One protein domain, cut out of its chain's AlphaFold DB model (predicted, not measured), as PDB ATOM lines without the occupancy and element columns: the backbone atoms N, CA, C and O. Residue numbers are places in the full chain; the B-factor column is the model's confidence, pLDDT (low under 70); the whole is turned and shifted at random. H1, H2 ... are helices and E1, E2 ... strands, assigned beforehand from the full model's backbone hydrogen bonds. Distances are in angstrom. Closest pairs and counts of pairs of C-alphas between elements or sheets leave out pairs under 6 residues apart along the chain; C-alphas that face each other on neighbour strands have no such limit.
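AT A GLANCE: This is residues 88 to 168 of the 238 residues of the protein "Atypical serine/threonine protein kinase BUD32" of Lineolata rhizophorae (UniProt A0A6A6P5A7). A small, twisted sheet of three strands has one long helix, H1, packed slantwise over one face, above E2 and E3. Before E1, residues 88 to 106 pass the edge strand E2 and wrap round to E1 on the side away from H1; residues 111 to 125 loop out from E1 to the beginning of H1, and residues 142 to 147, of which 142 belongs to H1, stick out beyond its other end. Of 81 printed residues, under half are in named elements, one helix and three strands in the order E1, H1, E2, E3. The class is mixed, helices and strands, and the sheet, E1, E3, E2 from edge to edge, is antiparallel throughout. The whole is compact, with a radius of gyration of the C-alphas of 12.9 A and spans of 37 by 28 by 24 A.

IN THESE COORDINATES: Begin at residue 88 and read through residues 88 to 106, which hold no named element. Find C-alpha 107 at (187.105, 139.320, 143.686), where E1 begins; it runs to residue 110. After residues 111 to 125, look for C-alpha 126 at (178.889, 154.053, 128.446); from there H1 runs to residue 142, 24.9 A away. E2 follows at residues 151 to 157, 18.0 A long. E3 takes residues 160 to 167, 21.2 A, and ends with C-alpha 167 at (184.716, 141.611, 146.628).

HOW THE PARTS SIT: Start with the inner strand E3. E2 and E3 form a hairpin, antiparallel at 153 degrees; look at N 152 and O 165, 2.8 A apart and within hydrogen-bond range. On the other side of E3 is E1, antiparallel at 137 degrees, with N 108 and O 166 within range at 2.8 A. The sheet is only just strongly twisted, with C-alphas up to 4.0 A off its best plane. H1 is on the sheet at a height of 9.1 A, over E3 and E2, giving two layers, a helix on one face of a sheet. It runs only just slantwise to the strands, at 31 degrees to E2 on the local plane. Its closest C-alphas to E3 are those of Ala 134 and Leu 164, 7.1 A; to E2, Arg 141 and Tyr 151, 6.5 A. E1, H1 and E2 form a split strand-helix-strand unit, two strands running the same way with E3 between them, and its crossover is right-handed. In H1, 12 of 13 O i to N i+4 pairs are within hydrogen-bond range.

THE WHOLE: The two C-alphas farthest apart are those of Ala 105 and Pro 121, 37.8 A. The link from E1 to H1 is long, H1 to E2 short, and E2 to E3 tight. The printed part has no cut. Its mean pLDDT is 94.1, and no printed residue of this predicted model is under 70.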
ATOM      1  N   ILE A  88     183.304 154.239 125.475       94.31
ATOM      2  CA  ILE A  88     183.176 152.982 126.223       94.31
ATOM      3  C   ILE A  88     184.086 152.943 127.449       94.31
ATOM      4  O   ILE A  88     183.636 152.574 128.527       94.31
ATOM      5  N   TRP A  89     185.326 153.415 127.319       95.50
ATOM      6  CA  TRP A  89     186.334 153.347 128.373       95.50
ATOM      7  C   TRP A  89     186.817 154.762 128.720       95.50
ATOM      8  O   TRP A  89     187.534 155.382 127.920       95.50
ATOM      9  N   PRO A  90     186.419 155.322 129.876       96.94
ATOM     10  CA  PRO A  90     186.857 156.647 130.298       96.94
ATOM     11  C   PRO A  90     188.344 156.623 130.667       96.94
ATOM     12  O   PRO A  90     188.902 155.572 130.987       96.94
ATOM     13  N   LEU A  91     188.991 157.787 130.621       97.38
ATOM     14  CA  LEU A  91     190.359 157.929 131.119       97.38
ATOM     15  C   LEU A  91     190.379 157.711 132.633       97.38
ATOM     16  O   LEU A  91     189.497 158.188 133.348       97.38
ATOM     17  N   PHE A  92     191.394 156.999 133.102       97.62
ATOM     18  CA  PHE A  92     191.702 156.929 134.518       97.62
ATOM     19  C   PHE A  92     192.343 158.242 134.968       97.62
ATOM     20  O   PHE A  92     193.075 158.887 134.217       97.62
ATOM     21  N   THR A  93     192.075 158.633 136.207       96.38
ATOM     22  CA  THR A  93     192.686 159.807 136.820       96.38
ATOM     23  C   THR A  93     193.170 159.447 138.219       96.38
ATOM     24  O   THR A  93     192.574 158.606 138.885       96.38
ATOM     25  N   GLU A  94     194.237 160.093 138.695       93.88
ATOM     26  CA  GLU A  94     194.870 159.782 139.993       93.88
ATOM     27  C   GLU A  94     193.951 160.000 141.211       93.88
ATOM     28  O   GLU A  94     194.275 159.598 142.325       93.88
ATOM     29  N   GLN A  95     192.799 160.649 141.023       95.00
ATOM     30  CA  GLN A  95     191.780 160.812 142.061       95.00
ATOM     31  C   GLN A  95     190.960 159.535 142.297       95.00
ATOM     32  O   GLN A  95     190.252 159.455 143.303       95.00
ATOM     33  N   LEU A  96     191.026 158.574 141.375       97.69
ATOM     34  CA  LEU A  96     190.374 157.277 141.482       97.69
ATOM     35  C   LEU A  96     191.350 156.246 142.053       97.69
ATOM     36  O   LEU A  96     192.558 156.293 141.833       97.69
ATOM     37  N   THR A  97     190.811 155.283 142.786       98.00
ATOM     38  CA  THR A  97     191.573 154.187 143.370       98.00
ATOM     39  C   THR A  97     191.879 153.164 142.276       98.00
ATOM     40  O   THR A  97     190.962 152.634 141.651       98.00
ATOM     41  N   LEU A  98     193.159 152.862 142.047       98.12
ATOM     42  CA  LEU A  98     193.589 151.760 141.180       98.12
ATOM     43  C   LEU A  98     193.402 150.422 141.914       98.12
ATOM     44  O   LEU A  98     193.827 150.287 143.061       98.12
ATOM     45  N   ALA A  99     192.776 149.443 141.258       97.56
ATOM     46  CA  ALA A  99     192.646 148.097 141.806       97.56
ATOM     47  C   ALA A  99     194.013 147.390 141.907       97.56
ATOM     48  O   ALA A  99     194.881 147.614 141.061       97.56
ATOM     49  N   PRO A 100     194.221 146.517 142.910       96.88
ATOM     50  CA  PRO A 100     195.445 145.730 143.018       96.88
ATOM     51  C   PRO A 100     195.601 144.768 141.834       96.88
ATOM     52  O   PRO A 100     194.622 144.195 141.350       96.88
ATOM     53  N   GLU A 101     196.846 144.556 141.407       93.62
ATOM     54  CA  GLU A 101     197.206 143.598 140.364       93.62
ATOM     55  C   GLU A 101     198.221 142.571 140.915       93.62
ATOM     56  O   GLU A 101     199.328 142.960 141.300       93.62
ATOM     57  N   PRO A 102     197.867 141.269 140.988       94.19
ATOM     58  CA  PRO A 102     196.565 140.689 140.648       94.19
ATOM     59  C   PRO A 102     195.472 141.040 141.674       94.19
ATOM     60  O   PRO A 102     195.759 141.345 142.834       94.19
ATOM     61  N   LEU A 103     194.209 140.938 141.252       94.38
ATOM     62  CA  LEU A 103     193.074 141.044 142.168       94.38
ATOM     63  C   LEU A 103     193.095 139.906 143.208       94.38
ATOM     64  O   LEU A 103     193.554 138.800 142.897       94.38
ATOM     65  N   PRO A 104     192.567 140.139 144.424       95.31
ATOM     66  CA  PRO A 104     192.321 139.079 145.393       95.31
ATOM     67  C   PRO A 104     191.513 137.914 144.803       95.31
ATOM     68  O   PRO A 104     190.674 138.082 143.919       95.31
ATOM     69  N   ALA A 105     191.741 136.705 145.321       92.69
ATOM     70  CA  ALA A 105     191.082 135.498 144.812       92.69
ATOM     71  C   ALA A 105     189.549 135.533 144.964       92.69
ATOM     72  O   ALA A 105     188.834 134.903 144.193       92.69
ATOM     73  N   ASN A 106     189.042 136.274 145.950       93.94
ATOM     74  CA  ASN A 106     187.622 136.470 146.220       93.94
ATOM     75  C   ASN A 106     187.081 137.755 145.576       93.94
ATOM     76  O   ASN A 106     186.255 138.433 146.184       93.94
ATOM     77  N   SER A 107     187.555 138.118 144.386       94.81
ATOM     78  CA  SER A 107     187.105 139.320 143.686       94.81
ATOM     79  C   SER A 107     186.200 139.007 142.497       94.81
ATOM     80  O   SER A 107     186.327 137.985 141.828       94.81
ATOM     81  N   PHE A 108     185.299 139.940 142.214       93.19
ATOM     82  CA  PHE A 108     184.463 139.991 141.024       93.19
ATOM     83  C   PHE A 108     184.796 141.258 140.236       93.19
ATOM     84  O   PHE A 108     184.975 142.329 140.817       93.19
ATOM     85  N   VAL A 109     184.859 141.147 138.908       95.12
ATOM     86  CA  VAL A 109     185.050 142.299 138.023       95.12
ATOM     87  C   VAL A 109     183.727 142.632 137.361       95.12
ATOM     88  O   VAL A 109     183.177 141.829 136.610       95.12
ATOM     89  N   LYS A 110     183.249 143.852 137.591       93.81
ATOM     90  CA  LYS A 110     182.119 144.401 136.853       93.81
ATOM     91  C   LYS A 110     182.630 145.120 135.607       93.81
ATOM     92  O   LYS A 110     183.376 146.096 135.710       93.81
ATOM     93  N   GLN A 111     182.191 144.666 134.437       91.19
ATOM     94  CA  GLN A 111     182.385 145.355 133.161       91.19
ATOM     95  C   GLN A 111     181.021 145.635 132.534       91.19
ATOM     96  O   GLN A 111     180.094 144.835 132.667       91.19
ATOM     97  N   HIS A 112     180.889 146.782 131.873       85.94
ATOM     98  CA  HIS A 112     179.680 147.083 131.119       85.94
ATOM     99  C   HIS A 112     179.683 146.266 129.828       85.94
ATOM    100  O   HIS A 112     180.659 146.305 129.081       85.94
ATOM    101  N   SER A 113     178.577 145.564 129.584       89.81
ATOM    102  CA  SER A 113     178.284 144.963 128.286       89.81
ATOM    103  C   SER A 113     178.280 146.055 127.222       89.81
ATOM    104  O   SER A 113     177.618 147.085 127.373       89.81
ATOM    105  N   LEU A 114     179.020 145.839 126.141       92.94
ATOM    106  CA  LEU A 114     179.028 146.746 125.001       92.94
ATOM    107  C   LEU A 114     177.858 146.470 124.048       92.94
ATOM    108  O   LEU A 114     177.602 147.277 123.152       92.94
ATOM    109  N   LEU A 115     177.117 145.371 124.241       90.75
ATOM    110  CA  LEU A 115     175.965 145.022 123.407       90.75
ATOM    111  C   LEU A 115     174.886 146.097 123.363       90.75
ATOM    112  O   LEU A 115     174.243 146.214 122.329       90.75
ATOM    113  N   ASP A 116     174.717 146.916 124.395       86.12
ATOM    114  CA  ASP A 116     173.683 147.961 124.390       86.12
ATOM    115  C   ASP A 116     174.135 149.233 123.650       86.12
ATOM    116  O   ASP A 116     173.335 150.126 123.370       86.12
ATOM    117  N   TYR A 117     175.417 149.325 123.270       91.50
ATOM    118  CA  TYR A 117     176.006 150.533 122.697       91.50
ATOM    119  C   TYR A 117     175.329 150.965 121.389       91.50
ATOM    120  O   TYR A 117     175.340 150.240 120.394       91.50
ATOM    121  N   GLY A 118     174.784 152.178 121.357       86.50
ATOM    122  CA  GLY A 118     174.168 152.759 120.162       86.50
ATOM    123  C   GLY A 118     172.755 152.258 119.848       86.50
ATOM    124  O   GLY A 118     172.240 152.579 118.778       86.50
ATOM    125  N   ASP A 119     172.101 151.508 120.742       85.44
ATOM    126  CA  ASP A 119     170.677 151.170 120.574       85.44
ATOM    127  C   ASP A 119     169.758 152.352 120.912       85.44
ATOM    128  O   ASP A 119     168.663 152.478 120.368       85.44
ATOM    129  N   THR A 120     170.243 153.281 121.735       83.81
ATOM    130  CA  THR A 120     169.648 154.604 121.965       83.81
ATOM    131  C   THR A 120     170.728 155.691 121.942       83.81
ATOM    132  O   THR A 120     171.895 155.392 122.214       83.81
ATOM    133  N   PRO A 121     170.392 156.975 121.712       82.00
ATOM    134  CA  PRO A 121     171.368 158.058 121.844       82.00
ATOM    135  C   PRO A 121     172.080 158.062 123.208       82.00
ATOM    136  O   PRO A 121     173.289 158.262 123.267       82.00
ATOM    137  N   ALA A 122     171.364 157.748 124.294       79.38
ATOM    138  CA  ALA A 122     171.925 157.674 125.645       79.38
ATOM    139  C   ALA A 122     172.945 156.530 125.818       79.38
ATOM    140  O   ALA A 122     173.958 156.697 126.495       79.38
ATOM    141  N   SER A 123     172.736 155.392 125.148       81.88
ATOM    142  CA  SER A 123     173.645 154.233 125.201       81.88
ATOM    143  C   SER A 123     175.002 154.454 124.517       81.88
ATOM    144  O   SER A 123     175.855 153.573 124.532       81.88
ATOM    145  N   THR A 124     175.232 155.628 123.921       87.00
ATOM    146  CA  THR A 124     176.550 156.013 123.394       87.00
ATOM    147  C   THR A 124     177.481 156.592 124.464       87.00
ATOM    148  O   THR A 124     178.642 156.861 124.180       87.00
ATOM    149  N   SER A 125     176.995 156.771 125.697       86.88
ATOM    150  CA  SER A 125     177.736 157.368 126.819       86.88
ATOM    151  C   SER A 125     178.118 156.341 127.898       86.88
ATOM    152  O   SER A 125     178.054 156.640 129.091       86.88
ATOM    153  N   LEU A 126     178.507 155.120 127.504       91.44
ATOM    154  CA  LEU A 126     178.889 154.053 128.446       91.44
ATOM    155  C   LEU A 126     180.085 154.450 129.325       91.44
ATOM    156  O   LEU A 126     180.112 154.129 130.511       91.44
ATOM    157  N   SER A 127     181.032 155.214 128.782       93.88
ATOM    158  CA  SER A 127     182.177 155.727 129.535       93.88
ATOM    159  C   SER A 127     181.759 156.665 130.665       93.88
ATOM    160  O   SER A 127     182.326 156.594 131.754       93.88
ATOM    161  N   THR A 128     180.736 157.496 130.446       93.56
ATOM    162  CA  THR A 128     180.149 158.354 131.480       93.56
ATOM    163  C   THR A 128     179.499 157.520 132.580       93.56
ATOM    164  O   THR A 128     179.677 157.833 133.753       93.56
ATOM    165  N   LEU A 129     178.782 156.445 132.228       92.06
ATOM    166  CA  LEU A 129     178.168 155.544 133.211       92.06
ATOM    167  C   LEU A 129     179.227 154.842 134.067       92.06
ATOM    168  O   LEU A 129     179.128 154.858 135.294       92.06
ATOM    169  N   LEU A 130     180.266 154.296 133.431       94.69
ATOM    170  CA  LEU A 130     181.375 153.641 134.119       94.69
ATOM    171  C   LEU A 130     182.140 154.613 135.029       94.69
ATOM    172  O   LEU A 130     182.429 154.276 136.176       94.69
ATOM    173  N   LEU A 131     182.432 155.828 134.553       96.25
ATOM    174  CA  LEU A 131     183.107 156.849 135.356       96.25
ATOM    175  C   LEU A 131     182.247 157.298 136.541       96.25
ATOM    176  O   LEU A 131     182.758 157.427 137.650       96.25
ATOM    177  N   ASN A 132     180.949 157.511 136.322       95.81
ATOM    178  CA  ASN A 132     180.019 157.876 137.384       95.81
ATOM    179  C   ASN A 132     179.942 156.777 138.454       95.81
ATOM    180  O   ASN A 132     179.987 157.074 139.645       95.81
ATOM    181  N   GLU A 133     179.884 155.505 138.051       96.44
ATOM    182  CA  GLU A 133     179.909 154.385 138.993       96.44
ATOM    183  C   GLU A 133     181.224 154.339 139.789       96.44
ATOM    184  O   GLU A 133     181.186 154.234 141.016       96.44
ATOM    185  N   ALA A 134     182.374 154.513 139.128       97.69
ATOM    186  CA  ALA A 134     183.671 154.600 139.800       97.69
ATOM    187  C   ALA A 134     183.693 155.726 140.850       97.69
ATOM    188  O   ALA A 134     184.068 155.501 141.999       97.69
ATOM    189  N   GLN A 135     183.227 156.925 140.484       97.81
ATOM    190  CA  GLN A 135     183.170 158.087 141.376       97.81
ATOM    191  C   GLN A 135     182.260 157.858 142.588       97.81
ATOM    192  O   GLN A 135     182.619 158.243 143.701       97.81
ATOM    193  N   ILE A 136     181.107 157.208 142.399       97.75
ATOM    194  CA  ILE A 136     180.221 156.821 143.504       97.75
ATOM    195  C   ILE A 136     180.958 155.878 144.458       97.75
ATOM    196  O   ILE A 136     180.942 156.095 145.673       97.75
ATOM    197  N   PHE A 137     181.653 154.869 143.933       97.81
ATOM    198  CA  PHE A 137     182.392 153.932 144.771       97.81
ATOM    199  C   PHE A 137     183.613 154.551 145.457       97.81
ATOM    200  O   PHE A 137     183.918 154.145 146.575       97.81
ATOM    201  N   GLU A 138     184.247 155.592 144.906       97.69
ATOM    202  CA  GLU A 138     185.262 156.362 145.645       97.69
ATOM    203  C   GLU A 138     184.693 157.046 146.896       97.69
ATOM    204  O   GLU A 138     185.387 157.180 147.908       97.69
ATOM    205  N   VAL A 139     183.431 157.485 146.847       97.12
ATOM    206  CA  VAL A 139     182.737 158.051 148.013       97.12
ATOM    207  C   VAL A 139     182.383 156.943 149.004       97.12
ATOM    208  O   VAL A 139     182.704 157.065 150.186       97.12
ATOM    209  N   LEU A 140     181.785 155.844 148.534       97.19
ATOM    210  CA  LEU A 140     181.392 154.713 149.385       97.19
ATOM    211  C   LEU A 140     182.597 154.054 150.069       97.19
ATOM    212  O   LEU A 140     182.529 153.718 151.247       97.19
ATOM    213  N   ARG A 141     183.737 153.948 149.378       95.31
ATOM    214  CA  ARG A 141     184.979 153.382 149.926       95.31
ATOM    215  C   ARG A 141     185.498 154.158 151.139       95.31
ATOM    216  O   ARG A 141     186.111 153.568 152.024       95.31
ATOM    217  N   LYS A 142     185.258 155.472 151.204       96.25
ATOM    218  CA  LYS A 142     185.640 156.315 152.354       96.25
ATOM    219  C   LYS A 142     184.731 156.105 153.570       96.25
ATOM    220  O   LYS A 142     185.112 156.479 154.676       96.25
ATOM    221  N   HIS A 143     183.561 155.497 153.373       95.50
ATOM    222  CA  HIS A 143     182.552 155.238 154.399       95.50
ATOM    223  C   HIS A 143     182.079 153.772 154.334       95.50
ATOM    224  O   HIS A 143     180.924 153.517 153.987       95.50
ATOM    225  N   PRO A 144     182.960 152.799 154.639       94.69
ATOM    226  CA  PRO A 144     182.636 151.383 154.493       94.69
ATOM    227  C   PRO A 144     181.465 150.975 155.399       94.69
ATOM    228  O   PRO A 144     181.383 151.381 156.559       94.69
ATOM    229  N   HIS A 145     180.570 150.138 154.867       96.38
ATOM    230  CA  HIS A 145     179.395 149.626 155.567       96.38
ATOM    231  C   HIS A 145     179.181 148.144 155.240       96.38
ATOM    232  O   HIS A 145     179.333 147.734 154.094       96.38
ATOM    233  N   THR A 146     178.769 147.342 156.223       94.62
ATOM    234  CA  THR A 146     178.638 145.874 156.105       94.62
ATOM    235  C   THR A 146     177.609 145.409 155.071       94.62
ATOM    236  O   THR A 146     177.701 144.292 154.574       94.62
ATOM    237  N   ASN A 147     176.621 146.246 154.748       93.94
ATOM    238  CA  ASN A 147     175.593 145.967 153.736       93.94
ATOM    239  C   ASN A 147     175.829 146.674 152.390       93.94
ATOM    240  O   ASN A 147     174.897 146.807 151.601       93.94
ATOM    241  N   ILE A 148     177.044 147.156 152.136       93.88
ATOM    242  CA  ILE A 148     177.458 147.708 150.843       93.88
ATOM    243  C   ILE A 148     178.656 146.894 150.365       93.88
ATOM    244  O   ILE A 148     179.530 146.554 151.159       93.88
ATOM    245  N   VAL A 149     178.685 146.561 149.074       94.44
ATOM    246  CA  VAL A 149     179.783 145.781 148.494       94.44
ATOM    247  C   VAL A 149     181.114 146.515 148.641       94.44
ATOM    248  O   VAL A 149     181.203 147.727 148.432       94.44
ATOM    249  N   GLU A 150     182.160 145.774 148.987       95.75
ATOM    250  CA  GLU A 150     183.505 146.319 149.094       95.75
ATOM    251  C   GLU A 150     184.130 146.485 147.706       95.75
ATOM    252  O   GLU A 150     184.112 145.580 146.870       95.75
ATOM    253  N   TYR A 151     184.677 147.674 147.471       97.75
ATOM    254  CA  TYR A 151     185.271 148.095 146.210       97.75
ATOM    255  C   TYR A 151     186.799 148.058 146.296       97.75
ATOM    256  O   TYR A 151     187.395 148.679 147.177       97.75
ATOM    257  N   HIS A 152     187.429 147.349 145.360       97.38
ATOM    258  CA  HIS A 152     188.884 147.226 145.265       97.38
ATOM    259  C   HIS A 152     189.536 148.336 144.441       97.38
ATOM    260  O   HIS A 152     190.715 148.610 144.648       97.38
ATOM    261  N   GLY A 153     188.806 148.968 143.521       97.94
ATOM    262  CA  GLY A 153     189.352 149.994 142.632       97.94
ATOM    263  C   GLY A 153     188.964 149.807 141.164       97.94
ATOM    264  O   GLY A 153     188.304 148.842 140.773       97.94
ATOM    265  N   CYS A 154     189.418 150.740 140.339       98.31
ATOM    266  CA  CYS A 154     189.341 150.696 138.888       98.31
ATOM    267  C   CYS A 154     190.380 149.724 138.335       98.31
ATOM    268  O   CYS A 154     191.560 149.818 138.672       98.31
ATOM    269  N   LEU A 155     189.970 148.843 137.426       97.81
ATOM    270  CA  LEU A 155     190.900 148.118 136.569       97.81
ATOM    271  C   LEU A 155     191.275 149.036 135.410       97.81
ATOM    272  O   LEU A 155     190.393 149.527 134.698       97.81
ATOM    273  N   VAL A 156     192.574 149.256 135.216       97.06
ATOM    274  CA  VAL A 156     193.090 150.203 134.225       97.06
ATOM    275  C   VAL A 156     193.920 149.474 133.181       97.06
ATOM    276  O   VAL A 156     194.803 148.688 133.511       97.06
ATOM    277  N   LYS A 157     193.649 149.758 131.909       94.12
ATOM    278  CA  LYS A 157     194.444 149.302 130.769       94.12
ATOM    279  C   LYS A 157     194.582 150.448 129.780       94.12
ATOM    280  O   LYS A 157     193.588 151.096 129.469       94.12
ATOM    281  N   ASP A 158     195.799 150.689 129.298       93.81
ATOM    282  CA  ASP A 158     196.097 151.770 128.348       93.81
ATOM    283  C   ASP A 158     195.529 153.130 128.824       93.81
ATOM    284  O   ASP A 158     194.825 153.819 128.087       93.81
ATOM    285  N   GLU A 159     195.770 153.466 130.101       95.44
ATOM    286  CA  GLU A 159     195.288 154.685 130.788       95.44
ATOM    287  C   GLU A 159     193.758 154.828 130.891       95.44
ATOM    288  O   GLU A 159     193.242 155.889 131.249       95.44
ATOM    289  N   ARG A 160     193.001 153.766 130.601       96.75
ATOM    290  CA  ARG A 160     191.536 153.774 130.625       96.75
ATOM    291  C   ARG A 160     190.971 152.778 131.614       96.75
ATOM    292  O   ARG A 160     191.498 151.682 131.782       96.75
ATOM    293  N   ILE A 161     189.854 153.148 132.227       97.62
ATOM    294  CA  ILE A 161     189.095 152.267 133.112       97.62
ATOM    295  C   ILE A 161     188.365 151.250 132.238       97.62
ATOM    296  O   ILE A 161     187.512 151.619 131.431       97.62
ATOM    297  N   VAL A 162     188.704 149.973 132.397       95.19
ATOM    298  CA  VAL A 162     188.096 148.857 131.650       95.19
ATOM    299  C   VAL A 162     187.146 148.022 132.503       95.19
ATOM    300  O   VAL A 162     186.480 147.124 131.994       95.19
ATOM    301  N   GLY A 163     187.068 148.303 133.802       96.44
ATOM    302  CA  GLY A 163     186.175 147.627 134.732       96.44
ATOM    303  C   GLY A 163     186.371 148.113 136.160       96.44
ATOM    304  O   GLY A 163     187.289 148.882 136.448       96.44
ATOM    305  N   LEU A 164     185.509 147.639 137.052       98.00
ATOM    306  CA  LEU A 164     185.561 147.927 138.482       98.00
ATOM    307  C   LEU A 164     185.696 146.615 139.253       98.00
ATOM    308  O   LEU A 164     184.961 145.660 138.994       98.00
ATOM    309  N   GLY A 165     186.656 146.565 140.170       97.69
ATOM    310  CA  GLY A 165     186.919 145.403 141.007       97.69
ATOM    311  C   GLY A 165     186.151 145.496 142.318       97.69
ATOM    312  O   GLY A 165     186.189 146.525 142.990       97.69
ATOM    313  N   PHE A 166     185.503 144.407 142.703       96.94
ATOM    314  CA  PHE A 166     184.748 144.283 143.946       96.94
ATOM    315  C   PHE A 166     185.100 142.986 144.656       96.94
ATOM    316  O   PHE A 166     185.586 142.047 144.027       96.94
ATOM    317  N   VAL A 167     184.795 142.903 145.945       96.00
ATOM    318  CA  VAL A 167     184.716 141.611 146.628       96.00
ATOM    319  C   VAL A 167     183.534 140.824 146.054       96.00
ATOM    320  O   VAL A 167     182.442 141.356 145.858       96.00
ATOM    321  N   HIS A 168     183.750 139.544 145.771       91.88
ATOM    322  CA  HIS A 168     182.710 138.610 145.372       91.88
ATOM    323  C   HIS A 168     181.970 138.098 146.612       91.88
ATOM    324  O   HIS A 168     182.555 137.443 147.479       91.88
TER     325      HIS A 168